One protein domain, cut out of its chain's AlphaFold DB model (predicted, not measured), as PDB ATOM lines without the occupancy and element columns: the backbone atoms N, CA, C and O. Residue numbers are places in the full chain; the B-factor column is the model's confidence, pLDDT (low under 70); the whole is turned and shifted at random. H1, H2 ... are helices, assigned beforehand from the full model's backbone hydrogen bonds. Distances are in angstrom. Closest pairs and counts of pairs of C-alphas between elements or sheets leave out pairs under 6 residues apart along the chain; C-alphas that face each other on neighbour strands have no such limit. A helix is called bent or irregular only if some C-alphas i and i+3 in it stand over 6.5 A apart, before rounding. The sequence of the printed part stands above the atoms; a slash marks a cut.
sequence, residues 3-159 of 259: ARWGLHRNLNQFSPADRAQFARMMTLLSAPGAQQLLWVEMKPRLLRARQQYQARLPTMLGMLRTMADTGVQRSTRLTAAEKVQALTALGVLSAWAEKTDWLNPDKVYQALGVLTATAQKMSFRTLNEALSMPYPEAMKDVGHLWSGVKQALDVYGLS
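Overview. This is residues 3 to 159 of the 259 residues of an uncharacterized protein of mine drainage metagenome (UniProt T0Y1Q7). H5 and H7 lie side by side and run opposite ways, with H2a packed on H5, H1 across the last part of H5, and short H6 on H1. The helical hairpin of H3 and H4 is a separate arm set off from these helices, joined to them through H2b and residues 100 to 104. The printed part has 157 residues, with seven named helices, H1 to H7 in order, and no named strand; its class is all helix. It is loose, with a radius of gyration of the C-alphas of 18.7 A and spans of 44 by 39 by 30 A.

Arrangement. H1, residues 16 to 30, touches the hub H5, residues 105 to 121, with residues 26 to 30 alone; the closest C-alphas, of Ser 30 and Gln 120, are 4.6 A apart, and the lines are about perpendicular at 74 degrees. H1 also touches H6, residues 127 to 132, with residues 19 to 23 alone, the closest C-alphas being those of Arg 19 and Leu 127 at 6.0 A. H2, residues 34 to 53, was assigned by its hydrogen bonds as one helix but is bent, C-alphas 41 and 44 being 6.8 A apart; its arms are H2a, residues 34 to 41, and H2b, residues 44 to 53. H2a touches H5, closest at the C-alphas of Gln 35 and Gly 113, 5.4 A. H2b and H3, residues 57 to 74, meet only through their link. H3 and H4, residues 80 to 99, form a hairpin at a shallow tilt of 7 degrees; the closest C-alphas are Val 72 and Lys 83, 6.1 A. H5 touches H7, residues 135 to 155, at a shallow tilt of 11 degrees, opposite ways, closest at the C-alphas of Ala 111 and Ala 152, 5.3 A. H3 and H4 are apart from H5 and H7. Every O i to N i+4 pair is within hydrogen-bond range in H1, H2a, H2b and H3 to H7.

Along the chain. H1 begins at C-alpha 16 (-22.494, 39.066, -15.769). H3 is 25.6 A long, H4 29.1 A and H5 24.6 A. H7, 30.2 A, ends at C-alpha 155 (-34.943, 24.473, 12.554).

Size, cuts and confidence. The C-alphas of Ala 3 and Gln 51 are the farthest apart, 51.6 A. The printed part has no cut, and the links between successive helices are tight. Residues 3 to 15 hold no named element; of these, 3 to 4 and 6 to 12 have pLDDT under 70.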
ATOM      1  N   ALA A   3     -33.571  12.919 -21.306       68.31
ATOM      2  CA  ALA A   3     -33.392  13.241 -22.730       68.31
ATOM      3  C   ALA A   3     -33.630  14.723 -23.098       68.31
ATOM      4  O   ALA A   3     -33.210  15.162 -24.159       68.31
ATOM      5  N   ARG A   4     -34.297  15.503 -22.233       68.75
ATOM      6  CA  ARG A   4     -34.622  16.924 -22.464       68.75
ATOM      7  C   ARG A   4     -33.848  17.872 -21.535       68.75
ATOM      8  O   ARG A   4     -34.079  19.074 -21.581       68.75
ATOM      9  N   TRP A   5     -32.931  17.352 -20.710       72.25
ATOM     10  CA  TRP A   5     -32.223  18.119 -19.673       72.25
ATOM     11  C   TRP A   5     -31.448  19.330 -20.223       72.25
ATOM     12  O   TRP A   5     -31.408  20.379 -19.590       72.25
ATOM     13  N   GLY A   6     -30.881  19.214 -21.427       66.19
ATOM     14  CA  GLY A   6     -30.126  20.297 -22.066       66.19
ATOM     15  C   GLY A   6     -30.971  21.365 -22.773       66.19
ATOM     16  O   GLY A   6     -30.441  22.421 -23.094       66.19
ATOM     17  N   LEU A   7     -32.270  21.134 -23.010       62.72
ATOM     18  CA  LEU A   7     -33.083  21.978 -23.905       62.72
ATOM     19  C   LEU A   7     -33.522  23.320 -23.291       62.72
ATOM     20  O   LEU A   7     -33.964  24.200 -24.022       62.72
ATOM     21  N   HIS A   8     -33.402  23.494 -21.972       57.38
ATOM     22  CA  HIS A   8     -33.897  24.680 -21.252       57.38
ATOM     23  C   HIS A   8     -32.803  25.443 -20.486       57.38
ATOM     24  O   HIS A   8     -33.100  26.209 -19.572       57.38
ATOM     25  N   ARG A   9     -31.525  25.249 -20.834       65.94
ATOM     26  CA  ARG A   9     -30.392  25.891 -20.148       65.94
ATOM     27  C   ARG A   9     -29.873  27.072 -20.959       65.94
ATOM     28  O   ARG A   9     -29.003  26.915 -21.808       65.94
ATOM     29  N   ASN A  10     -30.421  28.259 -20.699       65.31
ATOM     30  CA  ASN A  10     -29.992  29.491 -21.355       65.31
ATOM     31  C   ASN A  10     -29.198  30.380 -20.388       65.31
ATOM     32  O   ASN A  10     -29.763  31.053 -19.534       65.31
ATOM     33  N   LEU A  11     -27.874  30.404 -20.544       60.88
ATOM     34  CA  LEU A  11     -26.977  31.238 -19.737       60.88
ATOM     35  C   LEU A  11     -27.188  32.744 -19.947       60.88
ATOM     36  O   LEU A  11     -26.867  33.529 -19.056       60.88
ATOM     37  N   ASN A  12     -27.755  33.148 -21.089       65.19
ATOM     38  CA  ASN A  12     -27.978  34.557 -21.421       65.19
ATOM     39  C   ASN A  12     -29.103  35.193 -20.596       65.19
ATOM     40  O   ASN A  12     -29.270  36.407 -20.636       65.19
ATOM     41  N   GLN A  13     -29.856  34.395 -19.829       74.88
ATOM     42  CA  GLN A  13     -30.878  34.911 -18.921       74.88
ATOM     43  C   GLN A  13     -30.289  35.589 -17.670       74.88
ATOM     44  O   GLN A  13     -31.010  36.300 -16.979       74.88
ATOM     45  N   PHE A  14     -29.001  35.373 -17.369       83.75
ATOM     46  CA  PHE A  14     -28.334  35.952 -16.202       83.75
ATOM     47  C   PHE A  14     -27.268  36.966 -16.614       83.75
ATOM     48  O   PHE A  14     -26.367  36.672 -17.415       83.75
ATOM     49  N   SER A  15     -27.319  38.155 -16.012       88.62
ATOM     50  CA  SER A  15     -26.316  39.180 -16.278       88.62
ATOM     51  C   SER A  15     -24.926  38.729 -15.788       88.62
ATOM     52  O   SER A  15     -24.802  37.840 -14.934       88.62
ATOM     53  N   PRO A  16     -23.830  39.302 -16.317       90.00
ATOM     54  CA  PRO A  16     -22.494  39.066 -15.769       90.00
ATOM     55  C   PRO A  16     -22.394  39.413 -14.274       90.00
ATOM     56  O   PRO A  16     -21.711  38.714 -13.526       90.00
ATOM     57  N   ALA A  17     -23.116  40.448 -13.829       91.94
ATOM     58  CA  ALA A  17     -23.161  40.858 -12.431       91.94
ATOM     59  C   ALA A  17     -23.798  39.780 -11.537       91.94
ATOM     60  O   ALA A  17     -23.218  39.437 -10.504       91.94
ATOM     61  N   ASP A  18     -24.914  39.183 -11.968       90.88
ATOM     62  CA  ASP A  18     -25.602  38.113 -11.225       90.88
ATOM     63  C   ASP A  18     -24.713  36.877 -11.083       90.88
ATOM     64  O   ASP A  18     -24.583  36.299 -10.002       90.88
ATOM     65  N   ARG A  19     -24.035  36.496 -12.171       91.19
ATOM     66  CA  ARG A  19     -23.094  35.368 -12.179       91.19
ATOM     67  C   ARG A  19     -21.926  35.597 -11.225       91.19
ATOM     68  O   ARG A  19     -21.563  34.689 -10.477       91.19
ATOM     69  N   ALA A  20     -21.375  36.808 -11.208       94.12
ATOM     70  CA  ALA A  20     -20.305  37.171 -10.286       94.12
ATOM     71  C   ALA A  20     -20.788  37.194  -8.826       94.12
ATOM     72  O   ALA A  20     -20.082  36.722  -7.936       94.12
ATOM     73  N   GLN A  21     -21.993  37.705  -8.563       93.81
ATOM     74  CA  GLN A  21     -22.584  37.705  -7.224       93.81
ATOM     75  C   GLN A  21     -22.814  36.287  -6.705       93.81
ATOM     76  O   GLN A  21     -22.455  35.993  -5.564       93.81
ATOM     77  N   PHE A  22     -23.352  35.404  -7.543       94.19
ATOM     78  CA  PHE A  22     -23.541  34.003  -7.196       94.19
ATOM     79  C   PHE A  22     -22.219  33.333  -6.814       94.19
ATOM     80  O   PHE A  22     -22.127  32.719  -5.754       94.19
ATOM     81  N   ALA A  23     -21.179  33.507  -7.636       95.38
ATOM     82  CA  ALA A  23     -19.865  32.932  -7.374       95.38
ATOM     83  C   ALA A  23     -19.258  33.439  -6.057       95.38
ATOM     84  O   ALA A  23     -18.740  32.648  -5.263       95.38
ATOM     85  N   ARG A  24     -19.379  34.746  -5.774       95.19
ATOM     86  CA  ARG A  24     -18.948  35.327  -4.491       95.19
ATOM     87  C   ARG A  24     -19.689  34.706  -3.311       95.19
ATOM     88  O   ARG A  24     -19.058  34.315  -2.336       95.19
ATOM     89  N   MET A  25     -21.011  34.586  -3.411       94.50
ATOM     90  CA  MET A  25     -21.836  34.037  -2.336       94.50
ATOM     91  C   MET A  25     -21.537  32.554  -2.099       94.50
ATOM     92  O   MET A  25     -21.356  32.151  -0.956       94.50
ATOM     93  N   MET A  26     -21.398  31.757  -3.160       95.19
ATOM     94  CA  MET A  26     -21.016  30.347  -3.048       95.19
ATOM     95  C   MET A  26     -19.630  30.177  -2.431       95.19
ATOM     96  O   MET A  26     -19.446  29.305  -1.585       95.19
ATOM     97  N   THR A  27     -18.667  31.023  -2.800       94.69
ATOM     98  CA  THR A  27     -17.323  31.011  -2.200       94.69
ATOM     99  C   THR A  27     -17.386  31.318  -0.705       94.69
ATOM    100  O   THR A  27     -16.821  30.583   0.098       94.69
ATOM    101  N   LEU A  28     -18.134  32.355  -0.318       94.19
ATOM    102  CA  LEU A  28     -18.306  32.744   1.081       94.19
ATOM    103  C   LEU A  28     -19.008  31.654   1.904       94.19
ATOM    104  O   LEU A  28     -18.551  31.322   2.991       94.19
ATOM    105  N   LEU A  29     -20.093  31.077   1.381       95.75
ATOM    106  CA  LEU A  29     -20.882  30.052   2.070       95.75
ATOM    107  C   LEU A  29     -20.150  28.712   2.197       95.75
ATOM    108  O   LEU A  29     -20.403  27.968   3.142       95.75
ATOM    109  N   SER A  30     -19.271  28.390   1.246       94.62
ATOM    110  CA  SER A  30     -18.524  27.129   1.243       94.62
ATOM    111  C   SER A  30     -17.161  27.207   1.935       94.62
ATOM    112  O   SER A  30     -16.515  26.173   2.099       94.62
ATOM    113  N   ALA A  31     -16.735  28.393   2.379       94.56
ATOM    114  CA  ALA A  31     -15.471  28.562   3.082       94.56
ATOM    115  C   ALA A  31     -15.442  27.790   4.423       94.56
ATOM    116  O   ALA A  31     -16.472  27.653   5.098       94.56
ATOM    117  N   PRO A  32     -14.266  27.308   4.864       94.00
ATOM    118  CA  PRO A  32     -14.103  26.768   6.210       94.00
ATOM    119  C   PRO A  32     -14.495  27.809   7.266       94.00
ATOM    120  O   PRO A  32     -14.095  28.968   7.184       94.00
ATOM    121  N   GLY A  33     -15.302  27.416   8.253       93.62
ATOM    122  CA  GLY A  33     -15.766  28.331   9.305       93.62
ATOM    123  C   GLY A  33     -16.760  29.410   8.846       93.62
ATOM    124  O   GLY A  33     -17.062  30.312   9.629       93.62
ATOM    125  N   ALA A  34     -17.305  29.316   7.622       96.00
ATOM    126  CA  ALA A  34     -18.236  30.298   7.055       96.00
ATOM    127  C   ALA A  34     -19.408  30.637   7.987       96.00
ATOM    128  O   ALA A  34     -19.754  31.807   8.119       96.00
ATOM    129  N   GLN A  35     -19.984  29.644   8.677       96.31
ATOM    130  CA  GLN A  35     -21.097  29.863   9.606       96.31
ATOM    131  C   GLN A  35     -20.744  30.889  10.688       96.31
ATOM    132  O   GLN A  35     -21.501  31.829  10.916       96.31
ATOM    133  N   GLN A  36     -19.589  30.741  11.339       96.88
ATOM    134  CA  GLN A  36     -19.194  31.645  12.414       96.88
ATOM    135  C   GLN A  36     -18.855  33.037  11.878       96.88
ATOM    136  O   GLN A  36     -19.267  34.035  12.466       96.88
ATOM    137  N   LEU A  37     -18.146  33.110  10.748       95.00
ATOM    138  CA  LEU A  37     -17.785  34.378  10.110       95.00
ATOM    139  C   LEU A  37     -19.031  35.184   9.719       95.00
ATOM    140  O   LEU A  37     -19.169  36.349  10.090       95.00
ATOM    141  N   LEU A  38     -19.973  34.536   9.037       95.62
ATOM    142  CA  LEU A  38     -21.240  35.137   8.630       95.62
ATOM    143  C   LEU A  38     -22.102  35.514   9.838       95.62
ATOM    144  O   LEU A  38     -22.764  36.551   9.823       95.62
ATOM    145  N   TRP A  39     -22.075  34.716  10.907       97.25
ATOM    146  CA  TRP A  39     -22.810  35.021  12.130       97.25
ATOM    147  C   TRP A  39     -22.310  36.287  12.821       97.25
ATOM    148  O   TRP A  39     -23.125  37.113  13.234       97.25
ATOM    149  N   VAL A  40     -20.990  36.471  12.916       96.69
ATOM    150  CA  VAL A  40     -20.388  37.670  13.521       96.69
ATOM    151  C   VAL A  40     -20.852  38.937  12.798       96.69
ATOM    152  O   VAL A  40     -21.231  39.908  13.456       96.69
ATOM    153  N   GLU A  41     -20.896  38.922  11.464       93.06
ATOM    154  CA  GLU A  41     -21.373  40.067  10.680       93.06
ATOM    155  C   GLU A  41     -22.900  40.249  10.767       93.06
ATOM    156  O   GLU A  41     -23.410  41.371  10.865       93.06
ATOM    157  N   MET A  42     -23.652  39.150  10.732       94.38
ATOM    158  CA  MET A  42     -25.111  39.184  10.655       94.38
ATOM    159  C   MET A  42     -25.769  39.497  11.999       94.38
ATOM    160  O   MET A  42     -26.770  40.212  12.020       94.38
ATOM    161  N   LYS A  43     -25.229  39.017  13.126       95.75
ATOM    162  CA  LYS A  43     -25.856  39.138  14.454       95.75
ATOM    163  C   LYS A  43     -26.223  40.589  14.820       95.75
ATOM    164  O   LYS A  43     -27.373  40.814  15.200       95.75
ATOM    165  N   PRO A  44     -25.355  41.608  14.653       96.12
ATOM    166  CA  PRO A  44     -25.731  42.998  14.930       96.12
ATOM    167  C   PRO A  44     -26.839  43.528  14.007       96.12
ATOM    168  O   PRO A  44     -27.654  44.354  14.420       96.12
ATOM    169  N   ARG A  45     -26.873  43.087  12.741       94.00
ATOM    170  CA  ARG A  45     -27.945  43.446  11.796       94.00
ATOM    171  C   ARG A  45     -29.255  42.758  12.176       94.00
ATOM    172  O   ARG A  45     -30.288  43.413  12.154       94.00
ATOM    173  N   LEU A  46     -29.201  41.494  12.597       94.62
ATOM    174  CA  LEU A  46     -30.351  40.729  13.072       94.62
ATOM    175  C   LEU A  46     -30.984  41.376  14.307       94.62
ATOM    176  O   LEU A  46     -32.197  41.556  14.345       94.62
ATOM    177  N   LEU A  47     -30.176  41.774  15.294       94.69
ATOM    178  CA  LEU A  47     -30.677  42.429  16.507       94.69
ATOM    179  C   LEU A  47     -31.359  43.768  16.195       94.69
ATOM    180  O   LEU A  47     -32.454  44.029  16.691       94.69
ATOM    181  N   ARG A  48     -30.760  44.583  15.313       93.25
ATOM    182  CA  ARG A  48     -31.393  45.817  14.818       93.25
ATOM    183  C   ARG A  48     -32.684  45.529  14.058       93.25
ATOM    184  O   ARG A  48     -33.694  46.184  14.296       93.25
ATOM    185  N   ALA A  49     -32.672  44.524  13.185       91.56
ATOM    186  CA  ALA A  49     -33.846  44.129  12.424       91.56
ATOM    187  C   ALA A  49     -34.976  43.642  13.339       91.56
ATOM    188  O   ALA A  49     -36.129  43.986  13.107       91.56
ATOM    189  N   ARG A  50     -34.666  42.913  14.414       91.50
ATOM    190  CA  ARG A  50     -35.652  42.498  15.417       91.50
ATOM    191  C   ARG A  50     -36.307  43.710  16.071       91.50
ATOM    192  O   ARG A  50     -37.527  43.798  16.079       91.50
ATOM    193  N   GLN A  51     -35.527  44.697  16.500       90.75
ATOM    194  CA  GLN A  51     -36.081  45.927  17.078       90.75
ATOM    195  C   GLN A  51     -36.969  46.706  16.093       90.75
ATOM    196  O   GLN A  51     -38.009  47.228  16.480       90.75
ATOM    197  N   GLN A  52     -36.573  46.782  14.821       90.06
ATOM    198  CA  GLN A  52     -37.259  47.606  13.819       90.06
ATOM    199  C   GLN A  52     -38.464  46.916  13.165       90.06
ATOM    200  O   GLN A  52     -39.475  47.562  12.884       90.06
ATOM    201  N   TYR A  53     -38.354  45.619  12.887       87.69
ATOM    202  CA  TYR A  53     -39.294  44.892  12.037       87.69
ATOM    203  C   TYR A  53     -40.162  43.895  12.789       87.69
ATOM    204  O   TYR A  53     -41.188  43.519  12.235       87.69
ATOM    205  N   GLN A  54     -39.840  43.495  14.025       85.31
ATOM    206  CA  GLN A  54     -40.623  42.469  14.730       85.31
ATOM    207  C   GLN A  54     -42.113  42.829  14.829       85.31
ATOM    208  O   GLN A  54     -42.959  41.975  14.595       85.31
ATOM    209  N   ALA A  55     -42.440  44.104  15.056       86.62
ATOM    210  CA  ALA A  55     -43.826  44.579  15.075       86.62
ATOM    211  C   ALA A  55     -44.481  44.666  13.680       86.62
ATOM    212  O   ALA A  55     -45.702  44.633  13.569       86.62
ATOM    213  N   ARG A  56     -43.689  44.785  12.606       89.56
ATOM    214  CA  ARG A  56     -44.171  44.909  11.214       89.56
ATOM    215  C   ARG A  56     -44.214  43.574  10.468       89.56
ATOM    216  O   ARG A  56     -44.860  43.487   9.425       89.56
ATOM    217  N   LEU A  57     -43.533  42.545  10.980       89.12
ATOM    218  CA  LEU A  57     -43.505  41.200  10.400       89.12
ATOM    219  C   LEU A  57     -44.910  40.625  10.171       89.12
ATOM    220  O   LEU A  57     -45.151  40.181   9.051       89.12
ATOM    221  N   PRO A  58     -45.861  40.693  11.127       89.38
ATOM    222  CA  PRO A  58     -47.212  40.180  10.899       89.38
ATOM    223  C   PRO A  58     -47.904  40.835   9.699       89.38
ATOM    224  O   PRO A  58     -48.510  40.150   8.881       89.38
ATOM    225  N   THR A  59     -47.759  42.153   9.530       92.06
ATOM    226  CA  THR A  59     -48.333  42.878   8.386       92.06
ATOM    227  C   THR A  59     -47.709  42.434   7.063       92.06
ATOM    228  O   THR A  59     -48.423  42.202   6.089       92.06
ATOM    229  N   MET A  60     -46.382  42.279   7.020       91.56
ATOM    230  CA  MET A  60     -45.683  41.805   5.820       91.56
ATOM    231  C   MET A  60     -46.072  40.362   5.464       91.56
ATOM    232  O   MET A  60     -46.309  40.068   4.293       91.56
ATOM    233  N   LEU A  61     -46.194  39.482   6.463       91.69
ATOM    234  CA  LEU A  61     -46.654  38.103   6.276       91.69
ATOM    235  C   LEU A  61     -48.111  38.050   5.796       91.69
ATOM    236  O   LEU A  61     -48.412  37.302   4.870       91.69
ATOM    237  N   GLY A  62     -48.993  38.891   6.341       91.56
ATOM    238  CA  GLY A  62     -50.383  38.999   5.885       91.56
ATOM    239  C   GLY A  62     -50.498  39.454   4.426       91.56
ATOM    240  O   GLY A  62     -51.303  38.915   3.660       91.56
ATOM    241  N   MET A  63     -49.645  40.393   3.999       94.12
ATOM    242  CA  MET A  63     -49.562  40.800   2.592       94.12
ATOM    243  C   MET A  63     -49.090  39.643   1.700       94.12
ATOM    244  O   MET A  63     -49.712  39.378   0.672       94.12
ATOM    245  N   LEU A  64     -48.037  38.922   2.104       92.62
ATOM    246  CA  LEU A  64     -47.537  37.756   1.368       92.62
ATOM    247  C   LEU A  64     -48.606  36.661   1.244       92.62
ATOM    248  O   LEU A  64     -48.812  36.128   0.154       92.62
ATOM    249  N   ARG A  65     -49.326  36.374   2.332       92.94
ATOM    250  CA  ARG A  65     -50.452  35.436   2.343       92.94
ATOM    251  C   ARG A  65     -51.532  35.850   1.349       92.94
ATOM    252  O   ARG A  65     -51.939  35.041   0.527       92.94
ATOM    253  N   THR A  66     -51.934  37.119   1.363       93.50
ATOM    254  CA  THR A  66     -52.961  37.643   0.444       93.50
ATOM    255  C   THR A  66     -52.542  37.492  -1.021       93.50
ATOM    256  O   THR A  66     -53.350  37.120  -1.877       93.50
ATOM    257  N   MET A  67     -51.265  37.747  -1.324       94.50
ATOM    258  CA  MET A  67     -50.714  37.534  -2.665       94.50
ATOM    259  C   MET A  67     -50.738  36.052  -3.059       94.50
ATOM    260  O   MET A  67     -51.137  35.732  -4.180       94.50
ATOM    261  N   ALA A  68     -50.359  35.156  -2.147       93.38
ATOM    262  CA  ALA A  68     -50.386  33.715  -2.378       93.38
ATOM    263  C   ALA A  68     -51.819  33.195  -2.596       93.38
ATOM    264  O   ALA A  68     -52.071  32.519  -3.596       93.38
ATOM    265  N   ASP A  69     -52.769  33.590  -1.741       92.94
ATOM    266  CA  ASP A  69     -54.193  33.256  -1.862       92.94
ATOM    267  C   ASP A  69     -54.737  33.703  -3.227       92.94
ATOM    268  O   ASP A  69     -55.351  32.923  -3.958       92.94
ATOM    269  N   THR A  70     -54.442  34.947  -3.617       93.69
ATOM    270  CA  THR A  70     -54.839  35.501  -4.921       93.69
ATOM    271  C   THR A  70     -54.227  34.711  -6.079       93.69
ATOM    272  O   THR A  70     -54.906  34.445  -7.073       93.69
ATOM    273  N   GLY A  71     -52.958  34.317  -5.962       92.94
ATOM    274  CA  GLY A  71     -52.267  33.502  -6.959       92.94
ATOM    275  C   GLY A  71     -52.932  32.140  -7.166       92.94
ATOM    276  O   GLY A  71     -53.180  31.745  -8.307       92.94
ATOM    277  N   VAL A  72     -53.295  31.453  -6.078       92.75
ATOM    278  CA  VAL A  72     -54.019  30.171  -6.136       92.75
ATOM    279  C   VAL A  72     -55.392  30.355  -6.780       92.75
ATOM    280  O   VAL A  72     -55.747  29.626  -7.709       92.75
ATOM    281  N   GLN A  73     -56.147  31.367  -6.349       91.56
ATOM    282  CA  GLN A  73     -57.486  31.637  -6.875       91.56
ATOM    283  C   GLN A  73     -57.471  31.949  -8.378       91.56
ATOM    284  O   GLN A  73     -58.311  31.438  -9.124       91.56
ATOM    285  N   ARG A  74     -56.489  32.732  -8.840       93.69
ATOM    286  CA  ARG A  74     -56.344  33.128 -10.251       93.69
ATOM    287  C   ARG A  74     -55.688  32.073 -11.137       93.69
ATOM    288  O   ARG A  74     -55.708  32.227 -12.355       93.69
ATOM    289  N   SER A  75     -55.116  31.015 -10.567       88.69
ATOM    290  CA  SER A  75     -54.466  29.973 -11.358       88.69
ATOM    291  C   SER A  75     -55.455  29.325 -12.330       88.69
ATOM    292  O   SER A  75     -56.493  28.801 -11.924       88.69
ATOM    293  N   THR A  76     -55.120  29.330 -13.618       86.56
ATOM    294  CA  THR A  76     -55.837  28.578 -14.663       86.56
ATOM    295  C   THR A  76     -55.353  27.134 -14.774       86.56
ATOM    296  O   THR A  76     -55.939  26.343 -15.504       86.56
ATOM    297  N   ARG A  77     -54.282  26.788 -14.049       79.25
ATOM    298  CA  ARG A  77     -53.658  25.458 -14.056       79.25
ATOM    299  C   ARG A  77     -54.193  24.530 -12.970       79.25
ATOM    300  O   ARG A  77     -53.849  23.359 -12.983       79.25
ATOM    301  N   LEU A  78     -54.970  25.062 -12.026       80.50
ATOM    302  CA  LEU A  78     -55.564  24.303 -10.929       80.50
ATOM    303  C   LEU A  78     -57.066  24.149 -11.165       80.50
ATOM    304  O   LEU A  78     -57.765  25.128 -11.444       80.50
ATOM    305  N   THR A  79     -57.561  22.933 -10.987       83.56
ATOM    306  CA  THR A  79     -58.990  22.635 -10.892       83.56
ATOM    307  C   THR A  79     -59.598  23.259  -9.632       83.56
ATOM    308  O   THR A  79     -58.895  23.661  -8.703       83.56
ATOM    309  N   ALA A  80     -60.929  23.331  -9.565       82.19
ATOM    310  CA  ALA A  80     -61.618  23.846  -8.381       82.19
ATOM    311  C   ALA A  80     -61.260  23.057  -7.105       82.19
ATOM    312  O   ALA A  80     -61.011  23.658  -6.062       82.19
ATOM    313  N   ALA A  81     -61.164  21.727  -7.204       77.06
ATOM    314  CA  ALA A  81     -60.790  20.866  -6.084       77.06
ATOM    315  C   ALA A  81     -59.338  21.099  -5.631       77.06
ATOM    316  O   ALA A  81     -59.073  21.225  -4.435       77.06
ATOM    317  N   GLU A  82     -58.400  21.235  -6.573       82.62
ATOM    318  CA  GLU A  82     -56.996  21.525  -6.258       82.62
ATOM    319  C   GLU A  82     -56.816  22.913  -5.636       82.62
ATOM    320  O   GLU A  82     -55.989  23.075  -4.742       82.62
ATOM    321  N   LYS A  83     -57.608  23.911  -6.051       88.75
ATOM    322  CA  LYS A  83     -57.596  25.242  -5.421       88.75
ATOM    323  C   LYS A  83     -58.012  25.177  -3.959       88.75
ATOM    324  O   LYS A  83     -57.350  25.792  -3.129       88.75
ATOM    325  N   VAL A  84     -59.068  24.428  -3.635       87.12
ATOM    326  CA  VAL A  84     -59.506  24.246  -2.242       87.12
ATOM    327  C   VAL A  84     -58.388  23.610  -1.416       87.12
ATOM    328  O   VAL A  84     -58.011  24.162  -0.387       87.12
ATOM    329  N   GLN A  85     -57.794  22.515  -1.898       81.50
ATOM    330  CA  GLN A  85     -56.694  21.838  -1.201       81.50
ATOM    331  C   GLN A  85     -55.467  22.746  -1.024       81.50
ATOM    332  O   GLN A  85     -54.888  22.801   0.063       81.50
ATOM    333  N   ALA A  86     -55.092  23.491  -2.067       86.31
ATOM    334  CA  ALA A  86     -53.979  24.431  -2.019       86.31
ATOM    335  C   ALA A  86     -54.223  25.559  -1.006       86.31
ATOM    336  O   ALA A  86     -53.314  25.894  -0.250       86.31
ATOM    337  N   LEU A  87     -55.441  26.107  -0.941       90.31
ATOM    338  CA  LEU A  87     -55.812  27.125   0.048       90.31
ATOM    339  C   LEU A  87     -55.823  26.563   1.477       90.31
ATOM    340  O   LEU A  87     -55.376  27.245   2.397       90.31
ATOM    341  N   THR A  88     -56.266  25.318   1.680       87.38
ATOM    342  CA  THR A  88     -56.182  24.653   2.991       87.38
ATOM    343  C   THR A  88     -54.729  24.509   3.443       87.38
ATOM    344  O   THR A  88     -54.388  24.934   4.548       87.38
ATOM    345  N   ALA A  89     -53.857  23.973   2.585       84.75
ATOM    346  CA  ALA A  89     -52.435  23.831   2.891       84.75
ATOM    347  C   ALA A  89     -51.769  25.195   3.146       84.75
ATOM    348  O   ALA A  89     -51.022  25.354   4.112       84.75
ATOM    349  N   LEU A  90     -52.091  26.201   2.328       89.94
ATOM    350  CA  LEU A  90     -51.603  27.568   2.498       89.94
ATOM    351  C   LEU A  90     -52.060  28.177   3.828       89.94
ATOM    352  O   LEU A  90     -51.271  28.860   4.478       89.94
ATOM    353  N   GLY A  91     -53.287  27.899   4.272       90.62
ATOM    354  CA  GLY A  91     -53.786  28.335   5.575       90.62
ATOM    355  C   GLY A  91     -52.972  27.767   6.740       90.62
ATOM    356  O   GLY A  91     -52.564  28.529   7.618       90.62
ATOM    357  N   VAL A  92     -52.676  26.462   6.717       90.06
ATOM    358  CA  VAL A  92     -51.855  25.792   7.745       90.06
ATOM    359  C   VAL A  92     -50.431  26.357   7.765       90.06
ATOM    360  O   VAL A  92     -49.925  26.735   8.822       90.06
ATOM    361  N   LEU A  93     -49.808  26.493   6.591       90.31
ATOM    362  CA  LEU A  93     -48.462  27.059   6.461       90.31
ATOM    363  C   LEU A  93     -48.404  28.531   6.884       90.31
ATOM    364  O   LEU A  93     -47.441  28.950   7.521       90.31
ATOM    365  N   SER A  94     -49.438  29.317   6.575       91.12
ATOM    366  CA  SER A  94     -49.509  30.726   6.981       91.12
ATOM    367  C   SER A  94     -49.618  30.864   8.497       91.12
ATOM    368  O   SER A  94     -48.878  31.641   9.092       91.12
ATOM    369  N   ALA A  95     -50.469  30.058   9.142       91.50
ATOM    370  CA  ALA A  95     -50.611  30.065  10.597       91.50
ATOM    371  C   ALA A  95     -49.306  29.671  11.315       91.50
ATOM    372  O   ALA A  95     -48.978  30.220  12.369       91.50
ATOM    373  N   TRP A  96     -48.546  28.736  10.746       92.94
ATOM    374  CA  TRP A  96     -47.202  28.408  11.220       92.94
ATOM    375  C   TRP A  96     -46.226  29.570  11.052       92.94
ATOM    376  O   TRP A  96     -45.542  29.949  12.006       92.94
ATOM    377  N   ALA A  97     -46.186  30.169   9.861       92.69
ATOM    378  CA  ALA A  97     -45.286  31.271   9.555       92.69
ATOM    379  C   ALA A  97     -45.540  32.489  10.455       92.69
ATOM    380  O   ALA A  97     -44.590  33.111  10.924       92.69
ATOM    381  N   GLU A  98     -46.800  32.805  10.752       91.31
ATOM    382  CA  GLU A  98     -47.187  33.898  11.654       91.31
ATOM    383  C   GLU A  98     -46.703  33.675  13.097       91.31
ATOM    384  O   GLU A  98     -46.313  34.629  13.772       91.31
ATOM    385  N   LYS A  99     -46.683  32.423  13.571       90.88
ATOM    386  CA  LYS A  99     -46.229  32.054  14.927       90.88
ATOM    387  C   LYS A  99     -44.713  31.877  15.040       90.88
ATOM    388  O   LYS A  99     -44.185  31.753  16.145       90.88
ATOM    389  N   THR A 100     -44.009  31.827  13.915       93.88
ATOM    390  CA  THR A 100     -42.576  31.536  13.879       93.88
ATOM    391  C   THR A 100     -41.757  32.770  14.268       93.88
ATOM    392  O   THR A 100     -41.862  33.822  13.640       93.88
ATOM    393  N   ASP A 101     -40.878  32.650  15.274       92.56
ATOM    394  CA  ASP A 101     -39.870  33.682  15.574       92.56
ATOM    395  C   ASP A 101     -38.735  33.624  14.537       92.56
ATOM    396  O   ASP A 101     -37.664  33.061  14.779       92.56
ATOM    397  N   TRP A 102     -38.991  34.191  13.356       91.25
ATOM    398  CA  TRP A 102     -38.050  34.265  12.230       91.25
ATOM    399  C   TRP A 102     -36.732  34.959  12.577       91.25
ATOM    400  O   TRP A 102     -35.716  34.719  11.932       91.25
ATOM    401  N   LEU A 103     -36.748  35.839  13.582       93.50
ATOM    402  CA  LEU A 103     -35.587  36.618  14.013       93.50
ATOM    403  C   LEU A 103     -35.002  36.085  15.327       93.50
ATOM    404  O   LEU A 103     -34.322  36.817  16.056       93.50
ATOM    405  N   ASN A 104     -35.274  34.819  15.651       94.75
ATOM    406  CA  ASN A 104     -34.647  34.124  16.762       94.75
ATOM    407  C   ASN A 104     -33.143  33.919  16.477       94.75
ATOM    408  O   ASN A 104     -32.805  33.266  15.486       94.75
ATOM    409  N   PRO A 105     -32.232  34.444  17.319       95.31
ATOM    410  CA  PRO A 105     -30.795  34.353  17.073       95.31
ATOM    411  C   PRO A 105     -30.273  32.923  16.918       95.31
ATOM    412  O   PRO A 105     -29.485  32.662  16.012       95.31
ATOM    413  N   ASP A 106     -30.740  31.999  17.755       96.69
ATOM    414  CA  ASP A 106     -30.259  30.618  17.757       96.69
ATOM    415  C   ASP A 106     -30.738  29.872  16.508       96.69
ATOM    416  O   ASP A 106     -29.948  29.194  15.848       96.69
ATOM    417  N   LYS A 107     -32.003  30.069  16.108       97.12
ATOM    418  CA  LYS A 107     -32.542  29.488  14.867       97.12
ATOM    419  C   LYS A 107     -31.850  30.041  13.628       97.12
ATOM    420  O   LYS A 107     -31.499  29.282  12.731       97.12
ATOM    421  N   VAL A 108     -31.592  31.347  13.580       96.62
ATOM    422  CA  VAL A 108     -30.854  31.955  12.465       96.62
ATOM    423  C   VAL A 108     -29.423  31.405  12.395       96.62
ATOM    424  O   VAL A 108     -28.944  31.096  11.303       96.62
ATOM    425  N   TYR A 109     -28.752  31.228  13.538       97.38
ATOM    426  CA  TYR A 109     -27.421  30.618  13.588       97.38
ATOM    427  C   TYR A 109     -27.422  29.170  13.078       97.38
ATOM    428  O   TYR A 109     -26.543  28.794  12.300       97.38
ATOM    429  N   GLN A 110     -28.417  28.367  13.465       97.81
ATOM    430  CA  GLN A 110     -28.579  26.992  12.979       97.81
ATOM    431  C   GLN A 110     -28.895  26.945  11.479       97.81
ATOM    432  O   GLN A 110     -28.254  26.198  10.742       97.81
ATOM    433  N   ALA A 111     -29.820  27.782  11.000       96.94
ATOM    434  CA  ALA A 111     -30.173  27.871   9.583       96.94
ATOM    435  C   ALA A 111     -28.970  28.276   8.715       96.94
ATOM    436  O   ALA A 111     -28.786  27.757   7.613       96.94
ATOM    437  N   LEU A 112     -28.102  29.152   9.226       96.44
ATOM    438  CA  LEU A 112     -26.836  29.497   8.585       96.44
ATOM    439  C   LEU A 112     -25.867  28.303   8.532       96.44
ATOM    440  O   LEU A 112     -25.188  28.100   7.522       96.44
ATOM    441  N   GLY A 113     -25.829  27.485   9.585       97.69
ATOM    442  CA  GLY A 113     -25.110  26.209   9.585       97.69
ATOM    443  C   GLY A 113     -25.613  25.266   8.492       97.69
ATOM    444  O   GLY A 113     -24.821  24.768   7.696       97.69
ATOM    445  N   VAL A 114     -26.933  25.102   8.367       97.69
ATOM    446  CA  VAL A 114     -27.548  24.298   7.297       97.69
ATOM    447  C   VAL A 114     -27.192  24.845   5.913       97.69
ATOM    448  O   VAL A 114     -26.801  24.080   5.028       97.69
ATOM    449  N   LEU A 115     -27.281  26.163   5.716       96.19
ATOM    450  CA  LEU A 115     -26.973  26.807   4.440       96.19
ATOM    451  C   LEU A 115     -25.508  26.592   4.031       96.19
ATOM    452  O   LEU A 115     -25.240  26.202   2.895       96.19
ATOM    453  N   THR A 116     -24.566  26.810   4.952       97.44
ATOM    454  CA  THR A 116     -23.127  26.637   4.691       97.44
ATOM    455  C   THR A 116     -22.763  25.168   4.470       97.44
ATOM    456  O   THR A 116     -22.096  24.848   3.487       97.44
ATOM    457  N   ALA A 117     -23.289  24.248   5.285       97.50
ATOM    458  CA  ALA A 117     -23.102  22.810   5.091       97.50
ATOM    459  C   ALA A 117     -23.687  22.319   3.755       97.50
ATOM    460  O   ALA A 117     -23.097  21.467   3.088       97.50
ATOM    461  N   THR A 118     -24.832  22.863   3.334       96.81
ATOM    462  CA  THR A 118     -25.429  22.556   2.025       96.81
ATOM    463  C   THR A 118     -24.549  23.089   0.904       96.81
ATOM    464  O   THR A 118     -24.197  22.330   0.005       96.81
ATOM    465  N   ALA A 119     -24.116  24.352   0.982       95.81
ATOM    466  CA  ALA A 119     -23.223  24.956  -0.002       95.81
ATOM    467  C   ALA A 119     -21.914  24.166  -0.154       95.81
ATOM    468  O   ALA A 119     -21.461  23.952  -1.275       95.81
ATOM    469  N   GLN A 120     -21.329  23.673   0.941       95.81
ATOM    470  CA  GLN A 120     -20.126  22.837   0.909       95.81
ATOM    471  C   GLN A 120     -20.332  21.519   0.146       95.81
ATOM    472  O   GLN A 120     -19.418  21.100  -0.559       95.81
ATOM    473  N   LYS A 121     -21.524  20.910   0.237       95.75
ATOM    474  CA  LYS A 121     -21.879  19.663  -0.466       95.75
ATOM    475  C   LYS A 121     -22.153  19.846  -1.961       95.75
ATOM    476  O   LYS A 121     -22.073  18.865  -2.693       95.75
ATOM    477  N   MET A 122     -22.485  21.060  -2.407       94.38
ATOM    478  CA  MET A 122     -22.724  21.339  -3.827       94.38
ATOM    479  C   MET A 122     -21.437  21.160  -4.633       94.38
ATOM    480  O   MET A 122     -20.370  21.619  -4.212       94.38
ATOM    481  N   SER A 123     -21.552  20.561  -5.816       92.88
ATOM    482  CA  SER A 123     -20.400  20.288  -6.685       92.88
ATOM    483  C   SER A 123     -20.025  21.443  -7.623       92.88
ATOM    484  O   SER A 123     -19.017  21.367  -8.320       92.88
ATOM    485  N   PHE A 124     -20.785  22.542  -7.599       92.69
ATOM    486  CA  PHE A 124     -20.497  23.766  -8.346       92.69
ATOM    487  C   PHE A 124     -20.243  24.971  -7.430       92.69
ATOM    488  O   PHE A 124     -20.721  25.064  -6.291       92.69
ATOM    489  N   ARG A 125     -19.525  25.957  -7.969       93.56
ATOM    490  CA  ARG A 125     -19.297  27.281  -7.371       93.56
ATOM    491  C   ARG A 125     -19.806  28.416  -8.250       93.56
ATOM    492  O   ARG A 125     -20.028  29.511  -7.741       93.56
ATOM    493  N   THR A 126     -20.061  28.166  -9.533       92.06
ATOM    494  CA  THR A 126     -20.567  29.177 -10.473       92.06
ATOM    495  C   THR A 126     -21.887  28.762 -11.126       92.06
ATOM    496  O   THR A 126     -22.203  27.578 -11.236       92.06
ATOM    497  N   LEU A 127     -22.674  29.740 -11.599       89.62
ATOM    498  CA  LEU A 127     -23.893  29.450 -12.371       89.62
ATOM    499  C   LEU A 127     -23.580  28.710 -13.676       89.62
ATOM    500  O   LEU A 127     -24.374  27.885 -14.114       89.62
ATOM    501  N   ASN A 128     -22.422  28.982 -14.283       87.94
ATOM    502  CA  ASN A 128     -22.003  28.310 -15.508       87.94
ATOM    503  C   ASN A 128     -21.804  26.805 -15.270       87.94
ATOM    504  O   ASN A 128     -22.308  26.009 -16.053       87.94
ATOM    505  N   GLU A 129     -21.141  26.421 -14.175       90.38
ATOM    506  CA  GLU A 129     -20.988  25.014 -13.765       90.38
ATOM    507  C   GLU A 129     -22.340  24.362 -13.450       90.38
ATOM    508  O   GLU A 129     -22.656  23.284 -13.958       90.38
ATOM    509  N   ALA A 130     -23.190  25.045 -12.677       88.25
ATOM    510  CA  ALA A 130     -24.523  24.544 -12.338       88.25
ATOM    511  C   ALA A 130     -25.392  24.292 -13.587       88.25
ATOM    512  O   ALA A 130     -26.200  23.359 -13.624       88.25
ATOM    513  N   LEU A 131     -25.232  25.111 -14.632       85.75
ATOM    514  CA  LEU A 131     -25.980  25.032 -15.888       85.75
ATOM    515  C   LEU A 131     -25.296  24.190 -16.972       85.75
ATOM    516  O   LEU A 131     -25.930  23.911 -17.988       85.75
ATOM    517  N   SER A 132     -24.059  23.741 -16.779       86.94
ATOM    518  CA  SER A 132     -23.394  22.801 -17.691       86.94
ATOM    519  C   SER A 132     -23.502  21.347 -17.220       86.94
ATOM    520  O   SER A 132     -23.456  20.432 -18.037       86.94
ATOM    521  N   MET A 133     -23.771  21.120 -15.932       87.62
ATOM    522  CA  MET A 133     -23.759  19.801 -15.293       87.62
ATOM    523  C   MET A 133     -24.673  18.741 -15.945       87.62
ATOM    524  O   MET A 133     -25.850  19.031 -16.199       87.62
ATOM    525  N   PRO A 134     -24.209  17.504 -16.181       88.06
ATOM    526  CA  PRO A 134     -25.054  16.426 -16.680       88.06
ATOM    527  C   PRO A 134     -26.169  16.074 -15.683       88.06
ATOM    528  O   PRO A 134     -26.057  16.276 -14.477       88.06
ATOM    529  N   TYR A 135     -27.267  15.516 -16.197       88.56
ATOM    530  CA  TYR A 135     -28.469  15.228 -15.404       88.56
ATOM    531  C   TYR A 135     -28.206  14.457 -14.093       88.56
ATOM    532  O   TYR A 135     -28.741  14.875 -13.069       88.56
ATOM    533  N   PRO A 136     -27.426  13.353 -14.066       89.25
ATOM    534  CA  PRO A 136     -27.242  12.577 -12.837       89.25
ATOM    535  C   PRO A 136     -26.556  13.370 -11.719       89.25
ATOM    536  O   PRO A 136     -27.000  13.320 -10.576       89.25
ATOM    537  N   GLU A 137     -25.517  14.130 -12.059       89.25
ATOM    538  CA  GLU A 137     -24.801  14.992 -11.115       89.25
ATOM    539  C   GLU A 137     -25.712  16.117 -10.619       89.25
ATOM    540  O   GLU A 137     -25.824  16.342  -9.416       89.25
ATOM    541  N   ALA A 138     -26.478  16.733 -11.522       90.19
ATOM    542  CA  ALA A 138     -27.404  17.791 -11.143       90.19
ATOM    543  C   ALA A 138     -28.506  17.294 -10.203       90.19
ATOM    544  O   ALA A 138     -28.883  17.999  -9.273       90.19
ATOM    545  N   MET A 139     -29.016  16.076 -10.403       92.50
ATOM    546  CA  MET A 139     -30.002  15.488  -9.490       92.50
ATOM    547  C   MET A 139     -29.415  15.171  -8.113       92.50
ATOM    548  O   MET A 139     -30.128  15.286  -7.118       92.50
ATOM    549  N   LYS A 140     -28.126  14.822  -8.033       94.19
ATOM    550  CA  LYS A 140     -27.437  14.651  -6.748       94.19
ATOM    551  C   LYS A 140     -27.365  15.977  -5.985       94.19
ATOM    552  O   LYS A 140     -27.757  16.027  -4.820       94.19
ATOM    553  N   ASP A 141     -26.963  17.052  -6.657       93.31
ATOM    554  CA  ASP A 141     -26.906  18.395  -6.069       93.31
ATOM    555  C   ASP A 141     -28.298  18.933  -5.701       93.31
ATOM    556  O   ASP A 141     -28.473  19.529  -4.639       93.31
ATOM    557  N   VAL A 142     -29.325  18.650  -6.511       92.31
ATOM    558  CA  VAL A 142     -30.728  18.929  -6.154       92.31
ATOM    559  C   VAL A 142     -31.135  18.161  -4.896       92.31
ATOM    560  O   VAL A 142     -31.819  18.723  -4.045       92.31
ATOM    561  N   GLY A 143     -30.692  16.912  -4.733       94.56
ATOM    562  CA  GLY A 143     -30.907  16.140  -3.508       94.56
ATOM    563  C   GLY A 143     -30.260  16.786  -2.279       94.56
ATOM    564  O   GLY A 143     -30.898  16.887  -1.229       94.56
ATOM    565  N   HIS A 144     -29.027  17.287  -2.407       96.25
ATOM    566  CA  HIS A 144     -28.359  18.042  -1.342       96.25
ATOM    567  C   HIS A 144     -29.106  19.334  -1.000       96.25
ATOM    568  O   HIS A 144     -29.354  19.594   0.179       96.25
ATOM    569  N   LEU A 145     -29.531  20.095  -2.011       94.50
ATOM    570  CA  LEU A 145     -30.320  21.309  -1.824       94.50
ATOM    571  C   LEU A 145     -31.660  21.016  -1.139       94.50
ATOM    572  O   LEU A 145     -32.016  21.692  -0.178       94.50
ATOM    573  N   TRP A 146     -32.377  19.984  -1.588       96.50
ATOM    574  CA  TRP A 146     -33.646  19.563  -0.995       96.50
ATOM    575  C   TRP A 146     -33.481  19.162   0.472       96.50
ATOM    576  O   TRP A 146     -34.254  19.592   1.325       96.50
ATOM    577  N   SER A 147     -32.431  18.400   0.788       97.00
ATOM    578  CA  SER A 147     -32.088  18.069   2.173       97.00
ATOM    579  C   SER A 147     -31.813  19.321   3.010       97.00
ATOM    580  O   SER A 147     -32.265  19.388   4.150       97.00
ATOM    581  N   GLY A 148     -31.091  20.303   2.463       97.06
ATOM    582  CA  GLY A 148     -30.826  21.576   3.135       97.06
ATOM    583  C   GLY A 148     -32.102  22.374   3.403       97.06
ATOM    584  O   GLY A 148     -32.293  22.877   4.505       97.06
ATOM    585  N   VAL A 149     -33.022  22.431   2.434       96.75
ATOM    586  CA  VAL A 149     -34.331  23.081   2.610       96.75
ATOM    587  C   VAL A 149     -35.125  22.411   3.730       96.75
ATOM    588  O   VAL A 149     -35.598  23.110   4.623       96.75
ATOM    589  N   LYS A 150     -35.226  21.074   3.740       97.31
ATOM    590  CA  LYS A 150     -35.923  20.346   4.814       97.31
ATOM    591  C   LYS A 150     -35.327  20.642   6.191       97.31
ATOM    592  O   LYS A 150     -36.071  20.960   7.108       97.31
ATOM    593  N   GLN A 151     -34.001  20.606   6.319       97.88
ATOM    594  CA  GLN A 151     -33.311  20.911   7.579       97.88
ATOM    595  C   GLN A 151     -33.540  22.361   8.027       97.88
ATOM    596  O   GLN A 151     -33.746  22.616   9.207       97.88
ATOM    597  N   ALA A 152     -33.538  23.320   7.098       96.62
ATOM    598  CA  ALA A 152     -33.805  24.716   7.428       96.62
ATOM    599  C   ALA A 152     -35.250  24.931   7.909       96.62
ATOM    600  O   ALA A 152     -35.468  25.712   8.831       96.62
ATOM    601  N   LEU A 153     -36.229  24.240   7.319       96.25
ATOM    602  CA  LEU A 153     -37.619  24.268   7.789       96.25
ATOM    603  C   LEU A 153     -37.759  23.619   9.174       96.25
ATOM    604  O   LEU A 153     -38.441  24.165  10.043       96.25
ATOM    605  N   ASP A 154     -37.052  22.514   9.403       96.75
ATOM    606  CA  ASP A 154     -37.042  21.797  10.679       96.75
ATOM    607  C   ASP A 154     -36.478  22.647  11.832       96.75
ATOM    608  O   ASP A 154     -37.063  22.690  12.913       96.75
ATOM    609  N   VAL A 155     -35.447  23.469  11.584       97.56
ATOM    610  CA  VAL A 155     -34.943  24.473  12.554       97.56
ATOM    611  C   VAL A 155     -36.055  25.417  13.049       97.56
ATOM    612  O   VAL A 155     -36.050  25.875  14.199       97.56
ATOM    613  N   TYR A 156     -37.046  25.708  12.204       96.06
ATOM    614  CA  TYR A 156     -38.208  26.526  12.557       96.06
ATOM    615  C   TYR A 156     -39.429  25.707  13.014       96.06
ATOM    616  O   TYR A 156     -40.473  26.290  13.305       96.06
ATOM    617  N   GLY A 157     -39.283  24.392  13.183       93.06
ATOM    618  CA  GLY A 157     -40.319  23.485  13.679       93.06
ATOM    619  C   GLY A 157     -41.249  22.942  12.595       93.06
ATOM    620  O   GLY A 157     -42.339  22.478  12.923       93.06
ATOM    621  N   LEU A 158     -40.857  23.017  11.320       94.44
ATOM    622  CA  LEU A 158     -41.592  22.423  10.204       94.44
ATOM    623  C   LEU A 158     -40.796  21.259   9.603       94.44
ATOM    624  O   LEU A 158     -40.087  21.411   8.608       94.44
ATOM    625  N   SER A 159     -40.938  20.081  10.207       94.88
ATOM    626  CA  SER A 159     -40.320  18.853   9.705       94.88
ATOM    627  C   SER A 159     -41.164  18.231   8.596       94.88
ATOM    628  O   SER A 159     -42.238  17.678   8.836       94.88
TER     629      SER A 159